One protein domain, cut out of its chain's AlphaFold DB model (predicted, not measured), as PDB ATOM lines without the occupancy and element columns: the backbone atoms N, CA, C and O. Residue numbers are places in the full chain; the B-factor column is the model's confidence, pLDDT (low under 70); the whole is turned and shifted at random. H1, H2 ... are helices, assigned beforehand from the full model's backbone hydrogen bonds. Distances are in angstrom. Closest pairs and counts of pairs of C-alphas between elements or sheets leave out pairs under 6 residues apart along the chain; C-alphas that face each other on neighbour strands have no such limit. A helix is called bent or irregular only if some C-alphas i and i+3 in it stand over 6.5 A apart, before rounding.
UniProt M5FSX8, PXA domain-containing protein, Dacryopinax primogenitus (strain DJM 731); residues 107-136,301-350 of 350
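Overview. This is residues 107 to 136 and 301 to 350 of the 350 residues of the protein "PXA domain-containing protein" of Dacryopinax primogenitus (strain DJM 731) (UniProt M5FSX8). What is the shape? Three helices make a flat, one-layer slab: H2 sits between long H1 and H3a, and H3b turns off beyond a bend; residues 126 to 136 stick out. What builds it? The printed part has 80 residues with helices H1, H2, H3 in chain order, no named strand: all helix, loose, radius of gyration of the C-alphas 15.5 A, spans 53 by 28 by 13 A.

Along the chain. Where is H1? H1, residues 107 to 133, runs 37.9 A from C-alpha 107 at (144.456, 112.513, 165.240); it is only just irregular, C-alphas 110 and 113 being 6.6 A apart. And the others? H2, residues 303 to 315, is 18.9 A long. H3, residues 321 to 347, assigned as one helix by its hydrogen bonds, is bent, C-alphas 336 and 339 being 7.3 A apart; its arms are H3a, residues 321 to 336, 23.3 A long, and H3b, residues 339 to 347, 12.6 A long, which ends with C-alpha 347 at (152.121, 107.052, 155.509).

Arrangement. What touches H1? H2 does, the same way at a shallow tilt of 22 degrees, closest C-alphas Glu 118 and Val 310, 5.0 A; H1 is apart from both arms. What else touches H2? H3a forms a helical hairpin with it, opposite ways at a shallow tilt of 13 degrees, closest C-alphas Ser 305 and Val 334, 6.2 A. H3b only just touches it, only at their ends, with 3 pairs of C-alphas within 8 A, closest Tyr 303 and Asp 342, 6.7 A; of H2, residues 303 to 304 alone take part. Are backbones within hydrogen-bond range? Every O i to N i+4 pair is in H2 and H3a, 21 of 23 in H1, 4 of 5 in H3b.

Size, cuts and confidence. How large is it, and is it cut? The farthest C-alphas, of Ser 136 and Leu 350, are 53.4 A apart; residues 137 to 300 are not printed, leaving 43.3 A between C-alphas 136 and 301. Where is confidence low? In 23 residues pLDDT is under 70, among them 318 to 325 and 339 to 350.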
ATOM      1  N   LEU A 107     145.523 111.619 164.778       83.06
ATOM      2  CA  LEU A 107     144.456 112.513 165.240       83.06
ATOM      3  C   LEU A 107     144.666 112.961 166.693       83.06
ATOM      4  O   LEU A 107     144.461 114.133 167.032       83.06
ATOM      5  N   LEU A 108     145.088 112.042 167.561       83.38
ATOM      6  CA  LEU A 108     145.380 112.363 168.954       83.38
ATOM      7  C   LEU A 108     146.554 113.349 169.063       83.38
ATOM      8  O   LEU A 108     146.431 114.375 169.729       83.38
ATOM      9  N   VAL A 109     147.667 113.062 168.388       82.00
ATOM     10  CA  VAL A 109     148.940 113.789 168.514       82.00
ATOM     11  C   VAL A 109     148.928 115.125 167.785       82.00
ATOM     12  O   VAL A 109     149.472 116.099 168.303       82.00
ATOM     13  N   TYR A 110     148.318 115.200 166.604       79.06
ATOM     14  CA  TYR A 110     148.398 116.391 165.760       79.06
ATOM     15  C   TYR A 110     147.155 117.273 165.802       79.06
ATOM     16  O   TYR A 110     147.226 118.418 165.363       79.06
ATOM     17  N   THR A 111     146.032 116.794 166.334       83.31
ATOM     18  CA  THR A 111     144.809 117.604 166.440       83.31
ATOM     19  C   THR A 111     144.365 117.760 167.884       83.31
ATOM     20  O   THR A 111     144.285 118.880 168.385       83.31
ATOM     21  N   THR A 112     144.113 116.646 168.570       86.25
ATOM     22  CA  THR A 112     143.472 116.657 169.894       86.25
ATOM     23  C   THR A 112     144.386 117.240 170.967       86.25
ATOM     24  O   THR A 112     144.006 118.188 171.652       86.25
ATOM     25  N   LEU A 113     145.608 116.714 171.100       86.25
ATOM     26  CA  LEU A 113     146.588 117.207 172.068       86.25
ATOM     27  C   LEU A 113     146.939 118.682 171.826       86.25
ATOM     28  O   LEU A 113     146.893 119.452 172.785       86.25
ATOM     29  N   PRO A 114     147.213 119.125 170.582       86.06
ATOM     30  CA  PRO A 114     147.423 120.533 170.296       86.06
ATOM     31  C   PRO A 114     146.254 121.420 170.732       86.06
ATOM     32  O   PRO A 114     146.471 122.385 171.460       86.06
ATOM     33  N   ALA A 115     145.016 121.061 170.387       86.56
ATOM     34  CA  ALA A 115     143.842 121.836 170.789       86.56
ATOM     35  C   ALA A 115     143.707 121.950 172.321       86.56
ATOM     36  O   ALA A 115     143.410 123.025 172.840       86.56
ATOM     37  N   LEU A 116     143.987 120.869 173.061       90.56
ATOM     38  CA  LEU A 116     143.987 120.888 174.528       90.56
ATOM     39  C   LEU A 116     145.073 121.810 175.098       90.56
ATOM     40  O   LEU A 116     144.823 122.532 176.063       90.56
ATOM     41  N   VAL A 117     146.270 121.816 174.505       89.31
ATOM     42  CA  VAL A 117     147.365 122.706 174.920       89.31
ATOM     43  C   VAL A 117     147.024 124.164 174.622       89.31
ATOM     44  O   VAL A 117     147.226 125.024 175.479       89.31
ATOM     45  N   GLU A 118     146.484 124.457 173.441       87.75
ATOM     46  CA  GLU A 118     146.018 125.799 173.083       87.75
ATOM     47  C   GLU A 118     144.984 126.312 174.095       87.75
ATOM     48  O   GLU A 118     145.172 127.390 174.671       87.75
ATOM     49  N   GLN A 119     143.956 125.504 174.374       90.75
ATOM     50  CA  GLN A 119     142.923 125.823 175.358       90.75
ATOM     51  C   GLN A 119     143.524 126.057 176.749       90.75
ATOM     52  O   GLN A 119     143.211 127.053 177.401       90.75
ATOM     53  N   HIS A 120     144.450 125.198 177.182       91.19
ATOM     54  CA  HIS A 120     145.135 125.347 178.466       91.19
ATOM     55  C   HIS A 120     145.856 126.699 178.586       91.19
ATOM     56  O   HIS A 120     145.732 127.386 179.602       91.19
ATOM     57  N   TYR A 121     146.589 127.121 177.549       91.31
ATOM     58  CA  TYR A 121     147.277 128.417 177.554       91.31
ATOM     59  C   TYR A 121     146.305 129.601 177.533       91.31
ATOM     60  O   TYR A 121     146.580 130.619 178.182       91.31
ATOM     61  N   ALA A 122     145.191 129.489 176.807       90.81
ATOM     62  CA  ALA A 122     144.146 130.508 176.791       90.81
ATOM     63  C   ALA A 122     143.525 130.683 178.187       90.81
ATOM     64  O   ALA A 122     143.506 131.799 178.718       90.81
ATOM     65  N   ASP A 123     143.132 129.579 178.824       93.94
ATOM     66  CA  ASP A 123     142.530 129.577 180.158       93.94
ATOM     67  C   ASP A 123     143.518 130.051 181.233       93.94
ATOM     68  O   ASP A 123     143.162 130.849 182.102       93.94
ATOM     69  N   TYR A 124     144.795 129.667 181.136       92.88
ATOM     70  CA  TYR A 124     145.842 130.151 182.041       92.88
ATOM     71  C   TYR A 124     146.020 131.671 181.959       92.88
ATOM     72  O   TYR A 124     146.146 132.354 182.981       92.88
ATOM     73  N   ARG A 125     145.998 132.240 180.749       92.62
ATOM     74  CA  ARG A 125     146.081 133.697 180.568       92.62
ATOM     75  C   ARG A 125     144.843 134.409 181.085       92.62
ATOM     76  O   ARG A 125     144.990 135.444 181.736       92.62
ATOM     77  N   ALA A 126     143.658 133.857 180.836       92.81
ATOM     78  CA  ALA A 126     142.412 134.389 181.372       92.81
ATOM     79  C   ALA A 126     142.420 134.379 182.911       92.81
ATOM     80  O   ALA A 126     142.090 135.389 183.536       92.81
ATOM     81  N   ALA A 127     142.886 133.289 183.528       94.44
ATOM     82  CA  ALA A 127     143.058 133.183 184.975       94.44
ATOM     83  C   ALA A 127     144.056 134.216 185.518       94.44
ATOM     84  O   ALA A 127     143.768 134.903 186.499       94.44
ATOM     85  N   ARG A 128     145.204 134.395 184.852       93.75
ATOM     86  CA  ARG A 128     146.210 135.397 185.235       93.75
ATOM     87  C   ARG A 128     145.678 136.828 185.129       93.75
ATOM     88  O   ARG A 128     145.968 137.643 186.001       93.75
ATOM     89  N   LEU A 129     144.894 137.130 184.092       92.94
ATOM     90  CA  LEU A 129     144.241 138.431 183.942       92.94
ATOM     91  C   LEU A 129     143.236 138.668 185.074       92.94
ATOM     92  O   LEU A 129     143.293 139.712 185.717       92.94
ATOM     93  N   ARG A 130     142.374 137.690 185.381       92.56
ATOM     94  CA  ARG A 130     141.425 137.792 186.504       92.56
ATOM     95  C   ARG A 130     142.131 138.027 187.832       92.56
ATOM     96  O   ARG A 130     141.742 138.937 188.553       92.56
ATOM     97  N   HIS A 131     143.203 137.288 188.102       93.12
ATOM     98  CA  HIS A 131     144.025 137.501 189.293       93.12
ATOM     99  C   HIS A 131     144.645 138.910 189.337       93.12
ATOM    100  O   HIS A 131     144.702 139.528 190.395       93.12
ATOM    101  N   SER A 132     145.075 139.457 188.193       92.31
ATOM    102  CA  SER A 132     145.617 140.825 188.139       92.31
ATOM    103  C   SER A 132     144.565 141.912 188.392       92.31
ATOM    104  O   SER A 132     144.908 142.984 188.881       92.31
ATOM    105  N   LEU A 133     143.297 141.633 188.071       91.25
ATOM    106  CA  LEU A 133     142.167 142.536 188.304       91.25
ATOM    107  C   LEU A 133     141.579 142.381 189.715       91.25
ATOM    108  O   LEU A 133     141.026 143.337 190.251       91.25
ATOM    109  N   SER A 134     141.699 141.193 190.315       86.19
ATOM    110  CA  SER A 134     141.245 140.880 191.669       86.19
ATOM    111  C   SER A 134     142.246 139.956 192.359       86.19
ATOM    112  O   SER A 134     142.285 138.750 192.105       86.19
ATOM    113  N   SER A 135     143.036 140.513 193.277       79.38
ATOM    114  CA  SER A 135     144.089 139.785 193.996       79.38
ATOM    115  C   SER A 135     143.574 138.864 195.111       79.38
ATOM    116  O   SER A 135     144.371 138.191 195.760       79.38
ATOM    117  N   SER A 136     142.258 138.810 195.340       82.81
ATOM    118  CA  SER A 136     141.631 138.025 196.411       82.81
ATOM    119  C   SER A 136     141.681 136.507 196.200       82.81
ATOM    120  O   SER A 136     141.560 135.758 197.162       82.81
ATOM    121  N   ARG A 301     142.416 116.158 157.614       65.31
ATOM    122  CA  ARG A 301     142.657 116.158 159.056       65.31
ATOM    123  C   ARG A 301     143.698 117.217 159.312       65.31
ATOM    124  O   ARG A 301     144.870 116.968 159.143       65.31
ATOM    125  N   TYR A 302     143.238 118.411 159.653       70.50
ATOM    126  CA  TYR A 302     143.985 119.662 159.599       70.50
ATOM    127  C   TYR A 302     145.202 119.766 160.564       70.50
ATOM    128  O   TYR A 302     145.275 120.667 161.404       70.50
ATOM    129  N   TYR A 303     146.175 118.860 160.453       73.06
ATOM    130  CA  TYR A 303     147.228 118.602 161.436       73.06
ATOM    131  C   TYR A 303     148.195 119.772 161.609       73.06
ATOM    132  O   TYR A 303     148.467 120.213 162.726       73.06
ATOM    133  N   ALA A 304     148.707 120.325 160.512       70.69
ATOM    134  CA  ALA A 304     149.741 121.348 160.605       70.69
ATOM    135  C   ALA A 304     149.185 122.703 161.061       70.69
ATOM    136  O   ALA A 304     149.869 123.455 161.756       70.69
ATOM    137  N   SER A 305     147.922 123.000 160.745       77.12
ATOM    138  CA  SER A 305     147.245 124.187 161.277       77.12
ATOM    139  C   SER A 305     147.029 124.096 162.785       77.12
ATOM    140  O   SER A 305     147.245 125.090 163.471       77.12
ATOM    141  N   SER A 306     146.676 122.922 163.318       76.44
ATOM    142  CA  SER A 306     146.535 122.726 164.766       76.44
ATOM    143  C   SER A 306     147.860 122.955 165.504       76.44
ATOM    144  O   SER A 306     147.889 123.635 166.526       76.44
ATOM    145  N   LEU A 307     148.983 122.477 164.956       77.06
ATOM    146  CA  LEU A 307     150.311 122.743 165.526       77.06
ATOM    147  C   LEU A 307     150.690 124.231 165.473       77.06
ATOM    148  O   LEU A 307     151.244 124.772 166.433       77.06
ATOM    149  N   LEU A 308     150.380 124.907 164.366       78.94
ATOM    150  CA  LEU A 308     150.638 126.337 164.204       78.94
ATOM    151  C   LEU A 308     149.839 127.181 165.209       78.94
ATOM    152  O   LEU A 308     150.394 128.118 165.789       78.94
ATOM    153  N   LEU A 309     148.575 126.828 165.455       79.31
ATOM    154  CA  LEU A 309     147.738 127.491 166.457       79.31
ATOM    155  C   LEU A 309     148.304 127.332 167.869       79.31
ATOM    156  O   LEU A 309     148.394 128.318 168.599       79.31
ATOM    157  N   VAL A 310     148.815 126.150 168.226       81.44
ATOM    158  CA  VAL A 310     149.498 125.950 169.514       81.44
ATOM    159  C   VAL A 310     150.721 126.840 169.660       81.44
ATOM    160  O   VAL A 310     150.874 127.506 170.683       81.44
ATOM    161  N   VAL A 311     151.591 126.895 168.651       80.81
ATOM    162  CA  VAL A 311     152.780 127.762 168.698       80.81
ATOM    163  C   VAL A 311     152.367 129.227 168.850       80.81
ATOM    164  O   VAL A 311     152.951 129.962 169.651       80.81
ATOM    165  N   ALA A 312     151.325 129.645 168.132       79.12
ATOM    166  CA  ALA A 312     150.774 130.987 168.240       79.12
ATOM    167  C   ALA A 312     150.218 131.287 169.632       79.12
ATOM    168  O   ALA A 312     150.495 132.360 170.186       79.12
ATOM    169  N   ALA A 313     149.483 130.335 170.206       80.50
ATOM    170  CA  ALA A 313     148.942 130.411 171.549       80.50
ATOM    171  C   ALA A 313     150.080 130.534 172.563       80.50
ATOM    172  O   ALA A 313     150.108 131.519 173.297       80.50
ATOM    173  N   ILE A 314     151.080 129.650 172.538       80.38
ATOM    174  CA  ILE A 314     152.235 129.665 173.454       80.38
ATOM    175  C   ILE A 314     152.988 131.000 173.383       80.38
ATOM    176  O   ILE A 314     153.216 131.639 174.413       80.38
ATOM    177  N   LEU A 315     153.320 131.468 172.178       80.81
ATOM    178  CA  LEU A 315     154.115 132.684 171.969       80.81
ATOM    179  C   LEU A 315     153.303 133.988 172.069       80.81
ATOM    180  O   LEU A 315     153.872 135.077 171.979       80.81
ATOM    181  N   ASN A 316     151.988 133.890 172.283       76.50
ATOM    182  CA  ASN A 316     151.066 135.026 172.326       76.50
ATOM    183  C   ASN A 316     151.094 135.867 171.039       76.50
ATOM    184  O   ASN A 316     151.041 137.099 171.084       76.50
ATOM    185  N   LEU A 317     151.220 135.202 169.886       70.31
ATOM    186  CA  LEU A 317     151.370 135.881 168.595       70.31
ATOM    187  C   LEU A 317     150.099 136.640 168.196       70.31
ATOM    188  O   LEU A 317     150.196 137.672 167.537       70.31
ATOM    189  N   SER A 318     148.926 136.176 168.630       62.62
ATOM    190  CA  SER A 318     147.640 136.832 168.364       62.62
ATOM    191  C   SER A 318     147.503 138.196 169.046       62.62
ATOM    192  O   SER A 318     146.821 139.073 168.525       62.62
ATOM    193  N   ALA A 319     148.184 138.415 170.176       62.19
ATOM    194  CA  ALA A 319     148.097 139.665 170.929       62.19
ATOM    195  C   ALA A 319     149.047 140.767 170.426       62.19
ATOM    196  O   ALA A 319     148.926 141.911 170.862       62.19
ATOM    197  N   ARG A 320     150.003 140.463 169.531       69.00
ATOM    198  CA  ARG A 320     150.902 141.478 168.951       69.00
ATOM    199  C   ARG A 320     150.570 141.671 167.471       69.00
ATOM    200  O   ARG A 320     150.652 140.737 166.683       69.00
ATOM    201  N   LEU A 321     150.232 142.901 167.081       57.88
ATOM    202  CA  LEU A 321     149.750 143.256 165.733       57.88
ATOM    203  C   LEU A 321     150.648 142.733 164.594       57.88
ATOM    204  O   LEU A 321     150.154 142.174 163.618       57.88
ATOM    205  N   VAL A 322     151.971 142.856 164.737       59.94
ATOM    206  CA  VAL A 322     152.944 142.402 163.724       59.94
ATOM    207  C   VAL A 322     153.007 140.873 163.633       59.94
ATOM    208  O   VAL A 322     153.121 140.320 162.541       59.94
ATOM    209  N   SER A 323     152.887 140.168 164.761       65.56
ATOM    210  CA  SER A 323     152.881 138.703 164.763       65.56
ATOM    211  C   SER A 323     151.540 138.108 164.343       65.56
ATOM    212  O   SER A 323     151.534 136.990 163.840       65.56
ATOM    213  N   GLY A 324     150.433 138.846 164.468       61.94
ATOM    214  CA  GLY A 324     149.129 138.441 163.937       61.94
ATOM    215  C   GLY A 324     149.115 138.366 162.406       61.94
ATOM    216  O   GLY A 324     148.607 137.400 161.843       61.94
ATOM    217  N   LEU A 325     149.750 139.331 161.730       67.19
ATOM    218  CA  LEU A 325     149.937 139.296 160.272       67.19
ATOM    219  C   LEU A 325     150.877 138.162 159.846       67.19
ATOM    220  O   LEU A 325     150.597 137.434 158.903       67.19
ATOM    221  N   LEU A 326     151.990 137.969 160.556       72.00
ATOM    222  CA  LEU A 326     152.903 136.860 160.266       72.00
ATOM    223  C   LEU A 326     152.219 135.497 160.465       72.00
ATOM    224  O   LEU A 326     152.412 134.586 159.661       72.00
ATOM    225  N   LEU A 327     151.375 135.375 161.490       74.00
ATOM    226  CA  LEU A 327     150.574 134.183 161.737       74.00
ATOM    227  C   LEU A 327     149.552 133.940 160.624       74.00
ATOM    228  O   LEU A 327     149.399 132.796 160.204       74.00
ATOM    229  N   SER A 328     148.890 134.982 160.110       72.44
ATOM    230  CA  SER A 328     147.943 134.825 159.002       72.44
ATOM    231  C   SER A 328     148.650 134.359 157.724       72.44
ATOM    232  O   SER A 328     148.194 133.400 157.102       72.44
ATOM    233  N   TYR A 329     149.819 134.916 157.392       73.31
ATOM    234  CA  TYR A 329     150.626 134.434 156.264       73.31
ATOM    235  C   TYR A 329     151.081 132.982 156.442       73.31
ATOM    236  O   TYR A 329     150.926 132.176 155.524       73.31
ATOM    237  N   LEU A 330     151.592 132.619 157.621       75.56
ATOM    238  CA  LEU A 330     151.983 131.236 157.893       75.56
ATOM    239  C   LEU A 330     150.779 130.287 157.863       75.56
ATOM    240  O   LEU A 330     150.906 129.183 157.345       75.56
ATOM    241  N   SER A 331     149.608 130.713 158.342       75.88
ATOM    242  CA  SER A 331     148.390 129.897 158.288       75.88
ATOM    243  C   SER A 331     147.962 129.595 156.849       75.88
ATOM    244  O   SER A 331     147.574 128.468 156.558       75.88
ATOM    245  N   ILE A 332     148.117 130.556 155.928       74.50
ATOM    246  CA  ILE A 332     147.842 130.368 154.498       74.50
ATOM    247  C   ILE A 332     148.839 129.376 153.894       74.50
ATOM    248  O   ILE A 332     148.433 128.442 153.209       74.50
ATOM    249  N   ILE A 333     150.136 129.530 154.183       73.31
ATOM    250  CA  ILE A 333     151.181 128.609 153.701       73.31
ATOM    251  C   ILE A 333     150.922 127.184 154.212       73.31
ATOM    252  O   ILE A 333     150.978 126.228 153.441       73.31
ATOM    253  N   VAL A 334     150.588 127.036 155.492       76.69
ATOM    254  CA  VAL A 334     150.273 125.740 156.102       76.69
ATOM    255  C   VAL A 334     148.996 125.138 155.511       76.69
ATOM    256  O   VAL A 334     148.988 123.954 155.187       76.69
ATOM    257  N   ALA A 335     147.947 125.935 155.288       72.25
ATOM    258  CA  ALA A 335     146.717 125.470 154.646       72.25
ATOM    259  C   ALA A 335     146.961 124.966 153.213       72.25
ATOM    260  O   ALA A 335     146.373 123.966 152.801       72.25
ATOM    261  N   LEU A 336     147.866 125.613 152.471       69.56
ATOM    262  CA  LEU A 336     148.276 125.179 151.132       69.56
ATOM    263  C   LEU A 336     149.077 123.870 151.150       69.56
ATOM    264  O   LEU A 336     148.965 123.068 150.224       69.56
ATOM    265  N   LEU A 337     149.869 123.646 152.200       69.06
ATOM    266  CA  LEU A 337     150.678 122.436 152.374       69.06
ATOM    267  C   LEU A 337     149.925 121.293 153.072       69.06
ATOM    268  O   LEU A 337     150.410 120.161 153.070       69.06
ATOM    269  N   GLN A 338     148.734 121.551 153.618       73.88
ATOM    270  CA  GLN A 338     147.942 120.576 154.371       73.88
ATOM    271  C   GLN A 338     147.732 119.240 153.634       73.88
ATOM    272  O   GLN A 338     147.975 118.197 154.234       73.88
ATOM    273  N   PRO A 339     147.385 119.205 152.329       69.12
ATOM    274  CA  PRO A 339     147.167 117.937 151.629       69.12
ATOM    275  C   PRO A 339     148.428 117.068 151.521       69.12
ATOM    276  O   PRO A 339     148.323 115.848 151.399       69.12
ATOM    277  N   LEU A 340     149.618 117.681 151.539       65.62
ATOM    278  CA  LEU A 340     150.890 116.956 151.581       65.62
ATOM    279  C   LEU A 340     151.142 116.416 152.988       65.62
ATOM    280  O   LEU A 340     151.474 115.244 153.144       65.62
ATOM    281  N   LEU A 341     150.960 117.263 154.000       66.69
ATOM    282  CA  LEU A 341     151.247 116.942 155.397       66.69
ATOM    283  C   LEU A 341     150.324 115.839 155.929       66.69
ATOM    284  O   LEU A 341     150.812 114.897 156.550       66.69
ATOM    285  N   ASP A 342     149.033 115.880 155.591       68.56
ATOM    286  CA  ASP A 342     148.059 114.838 155.945       68.56
ATOM    287  C   ASP A 342     148.444 113.482 155.335       68.56
ATOM    288  O   ASP A 342     148.323 112.439 155.979       68.56
ATOM    289  N   ARG A 343     148.970 113.484 154.103       66.25
ATOM    290  CA  ARG A 343     149.432 112.260 153.435       66.25
ATOM    291  C   ARG A 343     150.710 111.709 154.062       66.25
ATOM    292  O   ARG A 343     150.765 110.505 154.288       66.25
ATOM    293  N   TYR A 344     151.689 112.557 154.387       65.25
ATOM    294  CA  TYR A 344     152.901 112.132 155.100       65.25
ATOM    295  C   TYR A 344     152.579 111.546 156.481       65.25
ATOM    296  O   TYR A 344     153.117 110.500 156.846       65.25
ATOM    297  N   ALA A 345     151.664 112.180 157.219       63.16
ATOM    298  CA  ALA A 345     151.218 111.697 158.522       63.16
ATOM    299  C   ALA A 345     150.498 110.338 158.428       63.16
ATOM    300  O   ALA A 345     150.707 109.486 159.286       63.16
ATOM    301  N   CYS A 346     149.707 110.099 157.373       60.12
ATOM    302  CA  CYS A 346     149.069 108.799 157.126       60.12
ATOM    303  C   CYS A 346     150.030 107.708 156.626       60.12
ATOM    304  O   CYS A 346     149.766 106.530 156.840       60.12
ATOM    305  N   THR A 347     151.122 108.052 155.937       58.22
ATOM    306  CA  THR A 347     152.121 107.052 155.509       58.22
ATOM    307  C   THR A 347     153.056 106.615 156.631       58.22
ATOM    308  O   THR A 347     153.623 105.539 156.539       58.22
ATOM    309  N   ALA A 348     153.218 107.433 157.675       49.41
ATOM    310  CA  ALA A 348     154.043 107.108 158.840       49.41
ATOM    311  C   ALA A 348     153.317 106.230 159.883       49.41
ATOM    312  O   ALA A 348     153.925 105.847 160.877       49.41
ATOM    313  N   SER A 349     152.021 105.954 159.686       46.09
ATOM    314  CA  SER A 349     151.196 105.106 160.559       46.09
ATOM    315  C   SER A 349     151.006 103.670 160.038       46.09
ATOM    316  O   SER A 349     150.155 102.954 160.560       46.09
ATOM    317  N   LEU A 350     151.743 103.278 158.993       37.38
ATOM    318  CA  LEU A 350     151.923 101.901 158.506       37.38
ATOM    319  C   LEU A 350     153.373 101.499 158.767       37.38
ATOM    320  O   LEU A 350     153.590 100.310 159.082       37.38
TER     321      LEU A 350